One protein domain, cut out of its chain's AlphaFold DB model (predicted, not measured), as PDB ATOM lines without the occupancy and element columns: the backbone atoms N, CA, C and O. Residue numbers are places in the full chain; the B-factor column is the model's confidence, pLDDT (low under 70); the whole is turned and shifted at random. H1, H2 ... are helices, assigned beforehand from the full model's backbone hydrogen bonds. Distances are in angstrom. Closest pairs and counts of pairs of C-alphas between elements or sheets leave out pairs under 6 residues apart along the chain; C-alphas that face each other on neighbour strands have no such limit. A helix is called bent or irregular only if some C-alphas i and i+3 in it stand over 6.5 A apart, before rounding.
ATOM      1  N   ASP A  43     -48.463 -11.315  28.407       94.81
ATOM      2  CA  ASP A  43     -49.502 -12.185  27.846       94.81
ATOM      3  C   ASP A  43     -48.891 -13.317  27.015       94.81
ATOM      4  O   ASP A  43     -49.287 -14.471  27.169       94.81
ATOM      5  N   THR A  44     -47.874 -13.013  26.201       95.44
ATOM      6  CA  THR A  44     -47.128 -14.027  25.436       95.44
ATOM      7  C   THR A  44     -46.493 -15.060  26.370       95.44
ATOM      8  O   THR A  44     -46.625 -16.264  26.150       95.44
ATOM      9  N   GLY A  45     -45.844 -14.608  27.446       95.12
ATOM     10  CA  GLY A  45     -45.241 -15.470  28.459       95.12
ATOM     11  C   GLY A  45     -46.270 -16.320  29.201       95.12
ATOM     12  O   GLY A  45     -46.096 -17.535  29.313       95.12
ATOM     13  N   ARG A  46     -47.383 -15.716  29.640       94.88
ATOM     14  CA  ARG A  46     -48.502 -16.444  30.260       94.88
ATOM     15  C   ARG A  46     -49.019 -17.528  29.327       94.88
ATOM     16  O   ARG A  46     -49.146 -18.672  29.749       94.88
ATOM     17  N   CYS A  47     -49.276 -17.190  28.068       95.19
ATOM     18  CA  CYS A  47     -49.843 -18.120  27.103       95.19
ATOM     19  C   CYS A  47     -48.899 -19.249  26.715       95.19
ATOM     20  O   CYS A  47     -49.334 -20.398  26.624       95.19
ATOM     21  N   THR A  48     -47.607 -18.951  26.592       94.75
ATOM     22  CA  THR A  48     -46.566 -19.966  26.405       94.75
ATOM     23  C   THR A  48     -46.581 -20.975  27.554       94.75
ATOM     24  O   THR A  48     -46.621 -22.183  27.329       94.75
ATOM     25  N   THR A  49     -46.590 -20.495  28.799       94.69
ATOM     26  CA  THR A  49     -46.556 -21.374  29.973       94.69
ATOM     27  C   THR A  49     -47.870 -22.115  30.192       94.69
ATOM     28  O   THR A  49     -47.833 -23.312  30.465       94.69
ATOM     29  N   ALA A  50     -49.020 -21.450  30.073       93.62
ATOM     30  CA  ALA A  50     -50.325 -22.055  30.335       93.62
ATOM     31  C   ALA A  50     -50.598 -23.231  29.388       93.62
ATOM     32  O   ALA A  50     -50.904 -24.332  29.839       93.62
ATOM     33  N   THR A  51     -50.386 -23.028  28.086       92.31
ATOM     34  CA  THR A  51     -50.583 -24.066  27.059       92.31
ATOM     35  C   THR A  51     -49.598 -25.226  27.227       92.31
ATOM     36  O   THR A  51     -49.997 -26.390  27.180       92.31
ATOM     37  N   LEU A  52     -48.326 -24.933  27.527       91.56
ATOM     38  CA  LEU A  52     -47.311 -25.958  27.778       91.56
ATOM     39  C   LEU A  52     -47.596 -26.774  29.046       91.56
ATOM     40  O   LEU A  52     -47.420 -27.994  29.046       91.56
ATOM     41  N   LEU A  53     -47.984 -26.117  30.141       90.06
ATOM     42  CA  LEU A  53     -48.322 -26.798  31.387       90.06
ATOM     43  C   LEU A  53     -49.581 -27.640  31.203       90.06
ATOM     44  O   LEU A  53     -49.555 -28.799  31.609       90.06
ATOM     45  N   PHE A  54     -50.620 -27.110  30.549       89.12
ATOM     46  CA  PHE A  54     -51.854 -27.845  30.282       89.12
ATOM     47  C   PHE A  54     -51.558 -29.131  29.501       89.12
ATOM     48  O   PHE A  54     -51.835 -30.226  29.981       89.12
ATOM     49  N   ALA A  55     -50.831 -29.017  28.384       86.06
ATOM     50  CA  ALA A  55     -50.423 -30.166  27.576       86.06
ATOM     51  C   ALA A  55     -49.611 -31.219  28.359       86.06
ATOM     52  O   ALA A  55     -49.657 -32.412  28.048       86.06
ATOM     53  N   LYS A  56     -48.841 -30.804  29.373       84.81
ATOM     54  CA  LYS A  56     -48.065 -31.714  30.230       84.81
ATOM     55  C   LYS A  56     -48.900 -32.370  31.325       84.81
ATOM     56  O   LYS A  56     -48.649 -33.533  31.633       84.81
ATOM     57  N   VAL A  57     -49.833 -31.652  31.947       83.38
ATOM     58  CA  VAL A  57     -50.654 -32.216  33.033       83.38
ATOM     59  C   VAL A  57     -51.711 -33.171  32.494       83.38
ATOM     60  O   VAL A  57     -51.889 -34.227  33.092       83.38
ATOM     61  N   SER A  58     -52.293 -32.901  31.319       72.56
ATOM     62  CA  SER A  58     -53.209 -33.839  30.650       72.56
ATOM     63  C   SER A  58     -52.543 -35.201  30.409       72.56
ATOM     64  O   SER A  58     -53.147 -36.233  30.670       72.56
ATOM     65  N   GLN A  59     -51.252 -35.208  30.044       72.88
ATOM     66  CA  GLN A  59     -50.466 -36.443  29.888       72.88
ATOM     67  C   GLN A  59     -50.268 -37.232  31.183       72.88
ATOM     68  O   GLN A  59     -50.132 -38.456  31.148       72.88
ATOM     69  N   LYS A  60     -50.192 -36.552  32.331       66.31
ATOM     70  CA  LYS A  60     -49.953 -37.204  33.626       66.31
ATOM     71  C   LYS A  60     -51.193 -37.907  34.173       66.31
ATOM     72  O   LYS A  60     -51.036 -38.910  34.860       66.31
ATOM     73  N   GLU A  61     -52.387 -37.434  33.823       66.25
ATOM     74  CA  GLU A  61     -53.666 -38.040  34.224       66.25
ATOM     75  C   GLU A  61     -54.004 -39.315  33.419       66.25
ATOM     76  O   GLU A  61     -55.067 -39.908  33.587       66.25
ATOM     77  N   GLY A  62     -53.090 -39.780  32.556       62.56
ATOM     78  CA  GLY A  62     -53.272 -40.983  31.742       62.56
ATOM     79  C   GLY A  62     -54.070 -40.751  30.457       62.56
ATOM     80  O   GLY A  62     -54.268 -41.696  29.692       62.56
ATOM     81  N   GLU A  63     -54.479 -39.510  30.191       64.00
ATOM     82  CA  GLU A  63     -55.005 -39.098  28.895       64.00
ATOM     83  C   GLU A  63     -53.849 -38.703  27.965       64.00
ATOM     84  O   GLU A  63     -52.837 -38.162  28.413       64.00
ATOM     85  N   PRO A  64     -53.929 -38.985  26.655       61.50
ATOM     86  CA  PRO A  64     -52.956 -38.442  25.719       61.50
ATOM     87  C   PRO A  64     -52.970 -36.907  25.793       61.50
ATOM     88  O   PRO A  64     -54.025 -36.302  25.976       61.50
ATOM     89  N   ALA A  65     -51.800 -36.278  25.635       70.56
ATOM     90  CA  ALA A  65     -51.724 -34.823  25.491       70.56
ATOM     91  C   ALA A  65     -52.692 -34.393  24.393       70.56
ATOM     92  O   ALA A  65     -52.639 -34.979  23.309       70.56
ATOM     93  N   ASP A  66     -53.513 -33.375  24.645       76.19
ATOM     94  CA  ASP A  66     -54.310 -32.776  23.582       76.19
ATOM     95  C   ASP A  66     -53.349 -32.253  22.496       76.19
ATOM     96  O   ASP A  66     -52.573 -31.323  22.763       76.19
ATOM     97  N   PRO A  67     -53.351 -32.843  21.282       80.44
ATOM     98  CA  PRO A  67     -52.433 -32.446  20.222       80.44
ATOM     99  C   PRO A  67     -52.575 -30.968  19.855       80.44
ATOM    100  O   PRO A  67     -51.573 -30.322  19.557       80.44
ATOM    101  N   GLN A  68     -53.783 -30.405  19.953       83.25
ATOM    102  CA  GLN A  68     -54.029 -28.993  19.655       83.25
ATOM    103  C   GLN A  68     -53.340 -28.083  20.671       83.25
ATOM    104  O   GLN A  68     -52.789 -27.046  20.310       83.25
ATOM    105  N   MET A  69     -53.311 -28.489  21.941       83.69
ATOM    106  CA  MET A  69     -52.646 -27.730  23.002       83.69
ATOM    107  C   MET A  69     -51.124 -27.813  22.901       83.69
ATOM    108  O   MET A  69     -50.434 -26.828  23.169       83.69
ATOM    109  N   VAL A  70     -50.592 -28.959  22.466       85.88
ATOM    110  CA  VAL A  70     -49.161 -29.113  22.165       85.88
ATOM    111  C   VAL A  70     -48.756 -28.226  20.984       85.88
ATOM    112  O   VAL A  70     -47.747 -27.523  21.068       85.88
ATOM    113  N   GLU A  71     -49.542 -28.220  19.906       88.94
ATOM    114  CA  GLU A  71     -49.305 -27.360  18.742       88.94
ATOM    115  C   GLU A  71     -49.401 -25.875  19.103       88.94
ATOM    116  O   GLU A  71     -48.519 -25.094  18.740       88.94
ATOM    117  N   LEU A  72     -50.411 -25.487  19.885       88.56
ATOM    118  CA  LEU A  72     -50.588 -24.116  20.356       88.56
ATOM    119  C   LEU A  72     -49.416 -23.658  21.238       88.56
ATOM    120  O   LEU A  72     -48.926 -22.539  21.077       88.56
ATOM    121  N   ALA A  73     -48.923 -24.521  22.131       90.25
ATOM    122  CA  ALA A  73     -47.725 -24.236  22.917       90.25
ATOM    123  C   ALA A  73     -46.496 -24.036  22.020       90.25
ATOM    124  O   ALA A  73     -45.746 -23.078  22.207       90.25
ATOM    125  N   GLY A  74     -46.312 -24.898  21.013       90.81
ATOM    126  CA  GLY A  74     -45.253 -24.752  20.010       90.81
ATOM    127  C   GLY A  74     -45.341 -23.422  19.260       90.81
ATOM    128  O   GLY A  74     -44.345 -22.711  19.140       90.81
ATOM    129  N   TYR A  75     -46.547 -23.032  18.854       91.50
ATOM    130  CA  TYR A  75     -46.808 -21.774  18.164       91.50
ATOM    131  C   TYR A  75     -46.440 -20.541  19.012       91.50
ATOM    132  O   TYR A  75     -45.766 -19.630  18.524       91.50
ATOM    133  N   TRP A  76     -46.803 -20.521  20.299       93.94
ATOM    134  CA  TRP A  76     -46.409 -19.447  21.222       93.94
ATOM    135  C   TRP A  76     -44.894 -19.379  21.446       93.94
ATOM    136  O   TRP A  76     -44.319 -18.287  21.445       93.94
ATOM    137  N   ILE A  77     -44.241 -20.537  21.583       93.50
ATOM    138  CA  ILE A  77     -42.779 -20.636  21.703       93.50
ATOM    139  C   ILE A  77     -42.102 -20.068  20.453       93.50
ATOM    140  O   ILE A  77     -41.145 -19.298  20.563       93.50
ATOM    141  N   ASP A  78     -42.579 -20.430  19.267       92.31
ATOM    142  CA  ASP A  78     -41.986 -19.966  18.019       92.31
ATOM    143  C   ASP A  78     -42.225 -18.471  17.807       92.31
ATOM    144  O   ASP A  78     -41.289 -17.765  17.436       92.31
ATOM    145  N   TYR A  79     -43.405 -17.949  18.160       92.19
ATOM    146  CA  TYR A  79     -43.639 -16.506  18.183       92.19
ATOM    147  C   TYR A  79     -42.645 -15.785  19.098       92.19
ATOM    148  O   TYR A  79     -42.038 -14.800  18.672       92.19
ATOM    149  N   LEU A  80     -42.419 -16.289  20.315       92.44
ATOM    150  CA  LEU A  80     -41.478 -15.696  21.265       92.44
ATOM    151  C   LEU A  80     -40.048 -15.628  20.703       92.44
ATOM    152  O   LEU A  80     -39.389 -14.598  20.841       92.44
ATOM    153  N   LYS A  81     -39.596 -16.675  19.998       91.50
ATOM    154  CA  LYS A  81     -38.270 -16.712  19.350       91.50
ATOM    155  C   LYS A  81     -38.097 -15.672  18.241       91.50
ATOM    156  O   LYS A  81     -36.966 -15.317  17.928       91.50
ATOM    157  N   THR A  82     -39.184 -15.192  17.633       93.50
ATOM    158  CA  THR A  82     -39.113 -14.136  16.602       93.50
ATOM    159  C   THR A  82     -38.945 -12.727  17.173       93.50
ATOM    160  O   THR A  82     -38.785 -11.776  16.406       93.50
ATOM    161  N   LYS A  83     -39.020 -12.560  18.498       94.00
ATOM    162  CA  LYS A  83     -38.963 -11.253  19.163       94.00
ATOM    163  C   LYS A  83     -37.555 -10.881  19.593       94.00
ATOM    164  O   LYS A  83     -36.679 -11.734  19.698       94.00
ATOM    165  N   ASP A  84     -37.352  -9.595  19.856       96.00
ATOM    166  CA  ASP A  84     -36.103  -9.105  20.430       96.00
ATOM    167  C   ASP A  84     -35.902  -9.576  21.883       96.00
ATOM    168  O   ASP A  84     -36.808 -10.088  22.544       96.00
ATOM    169  N   GLU A  85     -34.678  -9.406  22.380       94.81
ATOM    170  CA  GLU A  85     -34.266  -9.853  23.712       94.81
ATOM    171  C   GLU A  85     -35.027  -9.148  24.847       94.81
ATOM    172  O   GLU A  85     -35.321  -9.767  25.873       94.81
ATOM    173  N   ALA A  86     -35.395  -7.875  24.666       95.00
ATOM    174  CA  ALA A  86     -36.131  -7.117  25.674       95.00
ATOM    175  C   ALA A  86     -37.552  -7.674  25.846       95.00
ATOM    176  O   ALA A  86     -38.013  -7.886  26.972       95.00
ATOM    177  N   PHE A  87     -38.221  -7.981  24.736       95.88
ATOM    178  CA  PHE A  87     -39.518  -8.639  24.738       95.88
ATOM    179  C   PHE A  87     -39.424 -10.042  25.339       95.88
ATOM    180  O   PHE A  87     -40.241 -10.394  26.190       95.88
ATOM    181  N   GLN A  88     -38.425 -10.836  24.939       94.12
ATOM    182  CA  GLN A  88     -38.231 -12.183  25.485       94.12
ATOM    183  C   GLN A  88     -38.009 -12.156  27.003       94.12
ATOM    184  O   GLN A  88     -38.635 -12.925  27.728       94.12
ATOM    185  N   SER A  89     -37.201 -11.217  27.498       93.62
ATOM    186  CA  SER A  89     -36.948 -11.039  28.933       93.62
ATOM    187  C   SER A  89     -38.216 -10.666  29.704       93.62
ATOM    188  O   SER A  89     -38.495 -11.238  30.755       93.62
ATOM    189  N   ALA A  90     -39.037  -9.761  29.166       94.19
ATOM    190  CA  ALA A  90     -40.320  -9.416  29.777       94.19
ATOM    191  C   ALA A  90     -41.324 -10.586  29.741       94.19
ATOM    192  O   ALA A  90     -42.124 -10.753  30.664       94.19
ATOM    193  N   ALA A  91     -41.276 -11.425  28.704       95.38
ATOM    194  CA  ALA A  91     -42.106 -12.620  28.623       95.38
ATOM    195  C   ALA A  91     -41.696 -13.675  29.657       95.38
ATOM    196  O   ALA A  91     -42.576 -14.321  30.227       95.38
ATOM    197  N   LEU A  92     -40.401 -13.810  29.965       94.00
ATOM    198  CA  LEU A  92     -39.915 -14.719  31.010       94.00
ATOM    199  C   LEU A  92     -40.519 -14.406  32.387       94.00
ATOM    200  O   LEU A  92     -40.874 -15.335  33.111       94.00
ATOM    201  N   GLU A  93     -40.723 -13.134  32.729       91.44
ATOM    202  CA  GLU A  93     -41.405 -12.751  33.976       91.44
ATOM    203  C   GLU A  93     -42.870 -13.225  34.000       91.44
ATOM    204  O   GLU A  93     -43.352 -13.763  35.005       91.44
ATOM    205  N   GLY A  94     -43.569 -13.111  32.864       89.88
ATOM    206  CA  GLY A  94     -44.912 -13.672  32.687       89.88
ATOM    207  C   GLY A  94     -44.925 -15.202  32.795       89.88
ATOM    208  O   GLY A  94     -45.789 -15.776  33.466       89.88
ATOM    209  N   MET A  95     -43.928 -15.869  32.205       94.06
ATOM    210  CA  MET A  95     -43.762 -17.323  32.289       94.06
ATOM    211  C   MET A  95     -43.515 -17.783  33.727       94.06
ATOM    212  O   MET A  95     -44.126 -18.762  34.168       94.06
ATOM    213  N   LYS A  96     -42.651 -17.079  34.462       92.19
ATOM    214  CA  LYS A  96     -42.311 -17.373  35.856       92.19
ATOM    215  C   LYS A  96     -43.525 -17.218  36.764       92.19
ATOM    216  O   LYS A  96     -43.880 -18.171  37.450       92.19
ATOM    217  N   THR A  97     -44.215 -16.080  36.679       90.56
ATOM    218  CA  THR A  97     -45.424 -15.804  37.475       90.56
ATOM    219  C   THR A  97     -46.495 -16.873  37.249       90.56
ATOM    220  O   THR A  97     -47.079 -17.394  38.198       90.56
ATOM    221  N   THR A  98     -46.716 -17.256  35.989       91.50
ATOM    222  CA  THR A  98     -47.687 -18.301  35.632       91.50
ATOM    223  C   THR A  98     -47.261 -19.668  36.174       91.50
ATOM    224  O   THR A  98     -48.073 -20.394  36.742       91.50
ATOM    225  N   THR A  99     -45.975 -20.011  36.058       91.88
ATOM    226  CA  THR A  99     -45.436 -21.286  36.560       91.88
ATOM    227  C   THR A  99     -45.576 -21.394  38.074       91.88
ATOM    228  O   THR A  99     -46.053 -22.413  38.571       91.88
ATOM    229  N   GLU A 100     -45.190 -20.354  38.812       90.62
ATOM    230  CA  GLU A 100     -45.281 -20.317  40.275       90.62
ATOM    231  C   GLU A 100     -46.738 -20.410  40.746       90.62
ATOM    232  O   GLU A 100     -47.037 -21.178  41.666       90.62
ATOM    233  N   GLY A 101     -47.653 -19.708  40.065       88.00
ATOM    234  CA  GLY A 101     -49.085 -19.751  40.360       88.00
ATOM    235  C   GLY A 101     -49.688 -21.148  40.210       88.00
ATOM    236  O   GLY A 101     -50.435 -21.589  41.083       88.00
ATOM    237  N   TYR A 102     -49.331 -21.870  39.144       87.94
ATOM    238  CA  TYR A 102     -49.893 -23.194  38.876       87.94
ATOM    239  C   TYR A 102     -49.182 -24.333  39.599       87.94
ATOM    240  O   TYR A 102     -49.849 -25.268  40.022       87.94
ATOM    241  N   THR A 103     -47.867 -24.262  39.810       83.31
ATOM    242  CA  THR A 103     -47.130 -25.344  40.489       83.31
ATOM    243  C   THR A 103     -47.632 -25.527  41.922       83.31
ATOM    244  O   THR A 103     -47.982 -26.632  42.321       83.31
ATOM    245  N   ALA A 104     -47.772 -24.430  42.675       83.50
ATOM    246  CA  ALA A 104     -48.267 -24.492  44.050       83.50
ATOM    247  C   ALA A 104     -49.761 -24.857  44.149       83.50
ATOM    248  O   ALA A 104     -50.201 -25.369  45.181       83.50
ATOM    249  N   ALA A 105     -50.550 -24.554  43.113       86.12
ATOM    250  CA  ALA A 105     -51.975 -24.864  43.066       86.12
ATOM    251  C   ALA A 105     -52.223 -26.334  42.694       86.12
ATOM    252  O   ALA A 105     -53.021 -27.000  43.355       86.12
ATOM    253  N   LEU A 106     -51.478 -26.857  41.714       84.62
ATOM    254  CA  LEU A 106     -51.554 -28.249  41.268       84.62
ATOM    255  C   LEU A 106     -51.228 -29.236  42.395       84.62
ATOM    256  O   LEU A 106     -51.873 -30.273  42.473       84.62
ATOM    257  N   ASP A 107     -50.303 -28.904  43.299       84.19
ATOM    258  CA  ASP A 107     -49.981 -29.762  44.451       84.19
ATOM    259  C   ASP A 107     -51.097 -29.807  45.514       84.19
ATOM    260  O   ASP A 107     -51.200 -30.772  46.272       84.19
ATOM    261  N   LYS A 108     -51.925 -28.757  45.603       88.25
ATOM    262  CA  LYS A 108     -52.978 -28.629  46.627       88.25
ATOM    263  C   LYS A 108     -54.337 -29.123  46.143       88.25
ATOM    264  O   LYS A 108     -55.050 -29.765  46.906       88.25
ATOM    265  N   ASP A 109     -54.695 -28.781  44.911       88.12
ATOM    266  CA  ASP A 109     -55.965 -29.135  44.280       88.12
ATOM    267  C   ASP A 109     -55.753 -29.342  42.769       88.12
ATOM    268  O   ASP A 109     -55.943 -28.411  41.973       88.12
ATOM    269  N   PRO A 110     -55.318 -30.550  42.360       84.88
ATOM    270  CA  PRO A 110     -54.994 -30.846  40.971       84.88
ATOM    271  C   PRO A 110     -56.185 -30.643  40.032       84.88
ATOM    272  O   PRO A 110     -56.038 -29.993  39.004       84.88
ATOM    273  N   ALA A 111     -57.372 -31.142  40.392       84.75
ATOM    274  CA  ALA A 111     -58.537 -31.137  39.507       84.75
ATOM    275  C   ALA A 111     -59.003 -29.709  39.179       84.75
ATOM    276  O   ALA A 111     -59.155 -29.360  38.006       84.75
ATOM    277  N   THR A 112     -59.159 -28.856  40.197       87.50
ATOM    278  CA  THR A 112     -59.542 -27.449  39.993       87.50
ATOM    279  C   THR A 112     -58.451 -26.679  39.250       87.50
ATOM    280  O   THR A 112     -58.746 -25.852  38.386       87.50
ATOM    281  N   SER A 113     -57.182 -26.959  39.556       89.06
ATOM    282  CA  SER A 113     -56.050 -26.280  38.922       89.06
ATOM    283  C   SER A 113     -55.900 -26.654  37.451       89.06
ATOM    284  O   SER A 113     -55.627 -25.772  36.643       89.06
ATOM    285  N   ILE A 114     -56.120 -27.920  37.086       86.62
ATOM    286  CA  ILE A 114     -56.115 -28.385  35.691       86.62
ATOM    287  C   ILE A 114     -57.256 -27.730  34.909       86.62
ATOM    288  O   ILE A 114     -57.014 -27.242  33.807       86.62
ATOM    289  N   ALA A 115     -58.465 -27.652  35.478       86.81
ATOM    290  CA  ALA A 115     -59.594 -26.981  34.831       86.81
ATOM    291  C   ALA A 115     -59.292 -25.496  34.565       86.81
ATOM    292  O   ALA A 115     -59.395 -25.035  33.430       86.81
ATOM    293  N   LYS A 116     -58.810 -24.774  35.585       89.81
ATOM    294  CA  LYS A 116     -58.417 -23.363  35.461       89.81
ATOM    295  C   LYS A 116     -57.287 -23.159  34.445       89.81
ATOM    296  O   LYS A 116     -57.309 -22.206  33.675       89.81
ATOM    297  N   LEU A 117     -56.305 -24.056  34.439       89.56
ATOM    298  CA  LEU A 117     -55.194 -24.027  33.495       89.56
ATOM    299  C   LEU A 117     -55.667 -24.263  32.054       89.56
ATOM    300  O   LEU A 117     -55.150 -23.630  31.136       89.56
ATOM    301  N   GLY A 118     -56.658 -25.136  31.864       87.62
ATOM    302  CA  GLY A 118     -57.336 -25.339  30.584       87.62
ATOM    303  C   GLY A 118     -58.069 -24.085  30.114       87.62
ATOM    304  O   GLY A 118     -57.889 -23.678  28.968       87.62
ATOM    305  N   ASP A 119     -58.814 -23.422  31.002       89.44
ATOM    306  CA  ASP A 119     -59.488 -22.151  30.697       89.44
ATOM    307  C   ASP A 119     -58.486 -21.052  30.308       89.44
ATOM    308  O   ASP A 119     -58.696 -20.338  29.327       89.44
ATOM    309  N   ASP A 120     -57.365 -20.941  31.026       90.56
ATOM    310  CA  ASP A 120     -56.298 -19.987  30.704       90.56
ATOM    311  C   ASP A 120     -55.631 -20.313  29.355       90.56
ATOM    312  O   ASP A 120     -55.366 -19.405  28.562       90.56
ATOM    313  N   ALA A 121     -55.381 -21.597  29.069       89.69
ATOM    314  CA  ALA A 121     -54.815 -22.049  27.799       89.69
ATOM    315  C   ALA A 121     -55.765 -21.771  26.620       89.69
ATOM    316  O   ALA A 121     -55.325 -21.274  25.582       89.69
ATOM    317  N   LEU A 122     -57.068 -22.008  26.786       88.38
ATOM    318  CA  LEU A 122     -58.091 -21.654  25.796       88.38
ATOM    319  C   LEU A 122     -58.244 -20.137  25.652       88.38
ATOM    320  O   LEU A 122     -58.395 -19.630  24.541       88.38
ATOM    321  N   GLY A 123     -58.130 -19.389  26.752       90.06
ATOM    322  CA  GLY A 123     -58.137 -17.928  26.755       90.06
ATOM    323  C   GLY A 123     -57.026 -17.324  25.894       90.06
ATOM    324  O   GLY A 123     -57.179 -16.222  25.366       90.06
ATOM    325  N   CYS A 124     -55.937 -18.056  25.659       92.62
ATOM    326  CA  CYS A 124     -54.865 -17.612  24.775       92.62
ATOM    327  C   CYS A 124     -55.263 -17.521  23.303       92.62
ATOM    328  O   CYS A 124     -54.664 -16.742  22.562       92.62
ATOM    329  N   LEU A 125     -56.318 -18.222  22.886       90.56
ATOM    330  CA  LEU A 125     -56.879 -18.081  21.543       90.56
ATOM    331  C   LEU A 125     -57.403 -16.658  21.286       90.56
ATOM    332  O   LEU A 125     -57.431 -16.212  20.143       90.56
ATOM    333  N   LEU A 126     -57.739 -15.895  22.336       91.31
ATOM    334  CA  LEU A 126     -58.163 -14.495  22.212       91.31
ATOM    335  C   LEU A 126     -57.058 -13.572  21.683       91.31
ATOM    336  O   LEU A 126     -57.363 -12.479  21.201       91.31
ATOM    337  N   PHE A 127     -55.795 -13.991  21.758       93.00
ATOM    338  CA  PHE A 127     -54.649 -13.246  21.236       93.00
ATOM    339  C   PHE A 127     -54.254 -13.670  19.822       93.00
ATOM    340  O   PHE A 127     -53.258 -13.171  19.305       93.00
ATOM    341  N   LEU A 128     -55.014 -14.568  19.196       90.06
ATOM    342  CA  LEU A 128     -54.769 -15.028  17.835       90.06
ATOM    343  C   LEU A 128     -55.762 -14.392  16.850       90.06
ATOM    344  O   LEU A 128     -56.894 -14.074  17.226       90.06
TER     345      LEU A 128
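This is residues 43 to 128 of the 129 residues of an uncharacterized protein of Caulobacteraceae bacterium (UniProt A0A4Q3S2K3). One helix, H1, runs through the middle, and the other three pack round it on three sides, their centres making a triangle. H2 and H3 spread apart from their joint like an open hairpin, and H4 folds back from the far end of H3 to cross H1. The turn between H2 and H3 sticks out with residues 81 to 86. The printed part has 86 residues with four named helices, H1, H2, H3 and H4 in that order, and no named strand, so its class is all helix. It is compact, with a radius of gyration of the C-alphas of 12.6 A, and spans 37 by 25 by 20 A.

H1 covers residues 43 to 60 and is 25.7 A from first to last C-alpha, beginning at C-alpha 43 at (-49.502, -12.185, 27.846). H2 covers residues 67 to 81 and is 21.2 A long. H3, the longest helix, covers residues 85 to 106 and is 30.7 A long, beginning at C-alpha 85 at (-34.266, -9.853, 23.712). It is neither bent nor irregular, but only just: C-alphas 101 and 104 are 6.1 A apart. H4 covers residues 110 to 127, is 26.4 A long and ends at C-alpha 127 at (-54.649, -13.246, 21.236).

H1, H3 and H4 form a bundle, a group of helices set together lengthwise. H1 touches H3 with residues 43 to 50 alone, at a steep tilt of 39 degrees, the same way; the closest C-alphas, of Gly 45 and Ala 91, are 4.2 A apart. H1 touches H4 at a steep tilt of 41 degrees, opposite ways, the closest C-alphas being those of Thr 51 and Ala 121 at 4.7 A. H3 and H4 form a helical hairpin at a shallow tilt of 27 degrees; they touch through residues 102 to 106 and 113 to 117 alone, with the C-alphas of Leu 106 and Ser 113 closest at 5.4 A. H1 and H2 are a helical hairpin too, at a shallow tilt of 33 degrees, only just short of steep; their closest C-alphas, of Thr 51 and Ala 73, are 5.0 A apart. H2 and H3, also a helical hairpin, only just touch, with 3 pairs of C-alphas within 8 A; the closest, of Leu 80 and Gln 88, are 6.4 A apart. H2 and H4 are close but not clearly touching, the C-alphas of Met 69 and Ala 121 being closest at 7.7 A. Every O i to N i+4 pair is within hydrogen-bond range in H2, against 13 of 14 in H1, 15 of 18 in H3 and 11 of 14 in H4.

The two C-alphas farthest apart, those of Gly 62 and Ala 86, are 38.4 A apart. The printed part has no cut. The links from H2 to H3 and from H3 to H4 are tight, and the link from H1 to H2 is short. The mean pLDDT of the printed part is 88.0, with residues 60 to 64 under 70.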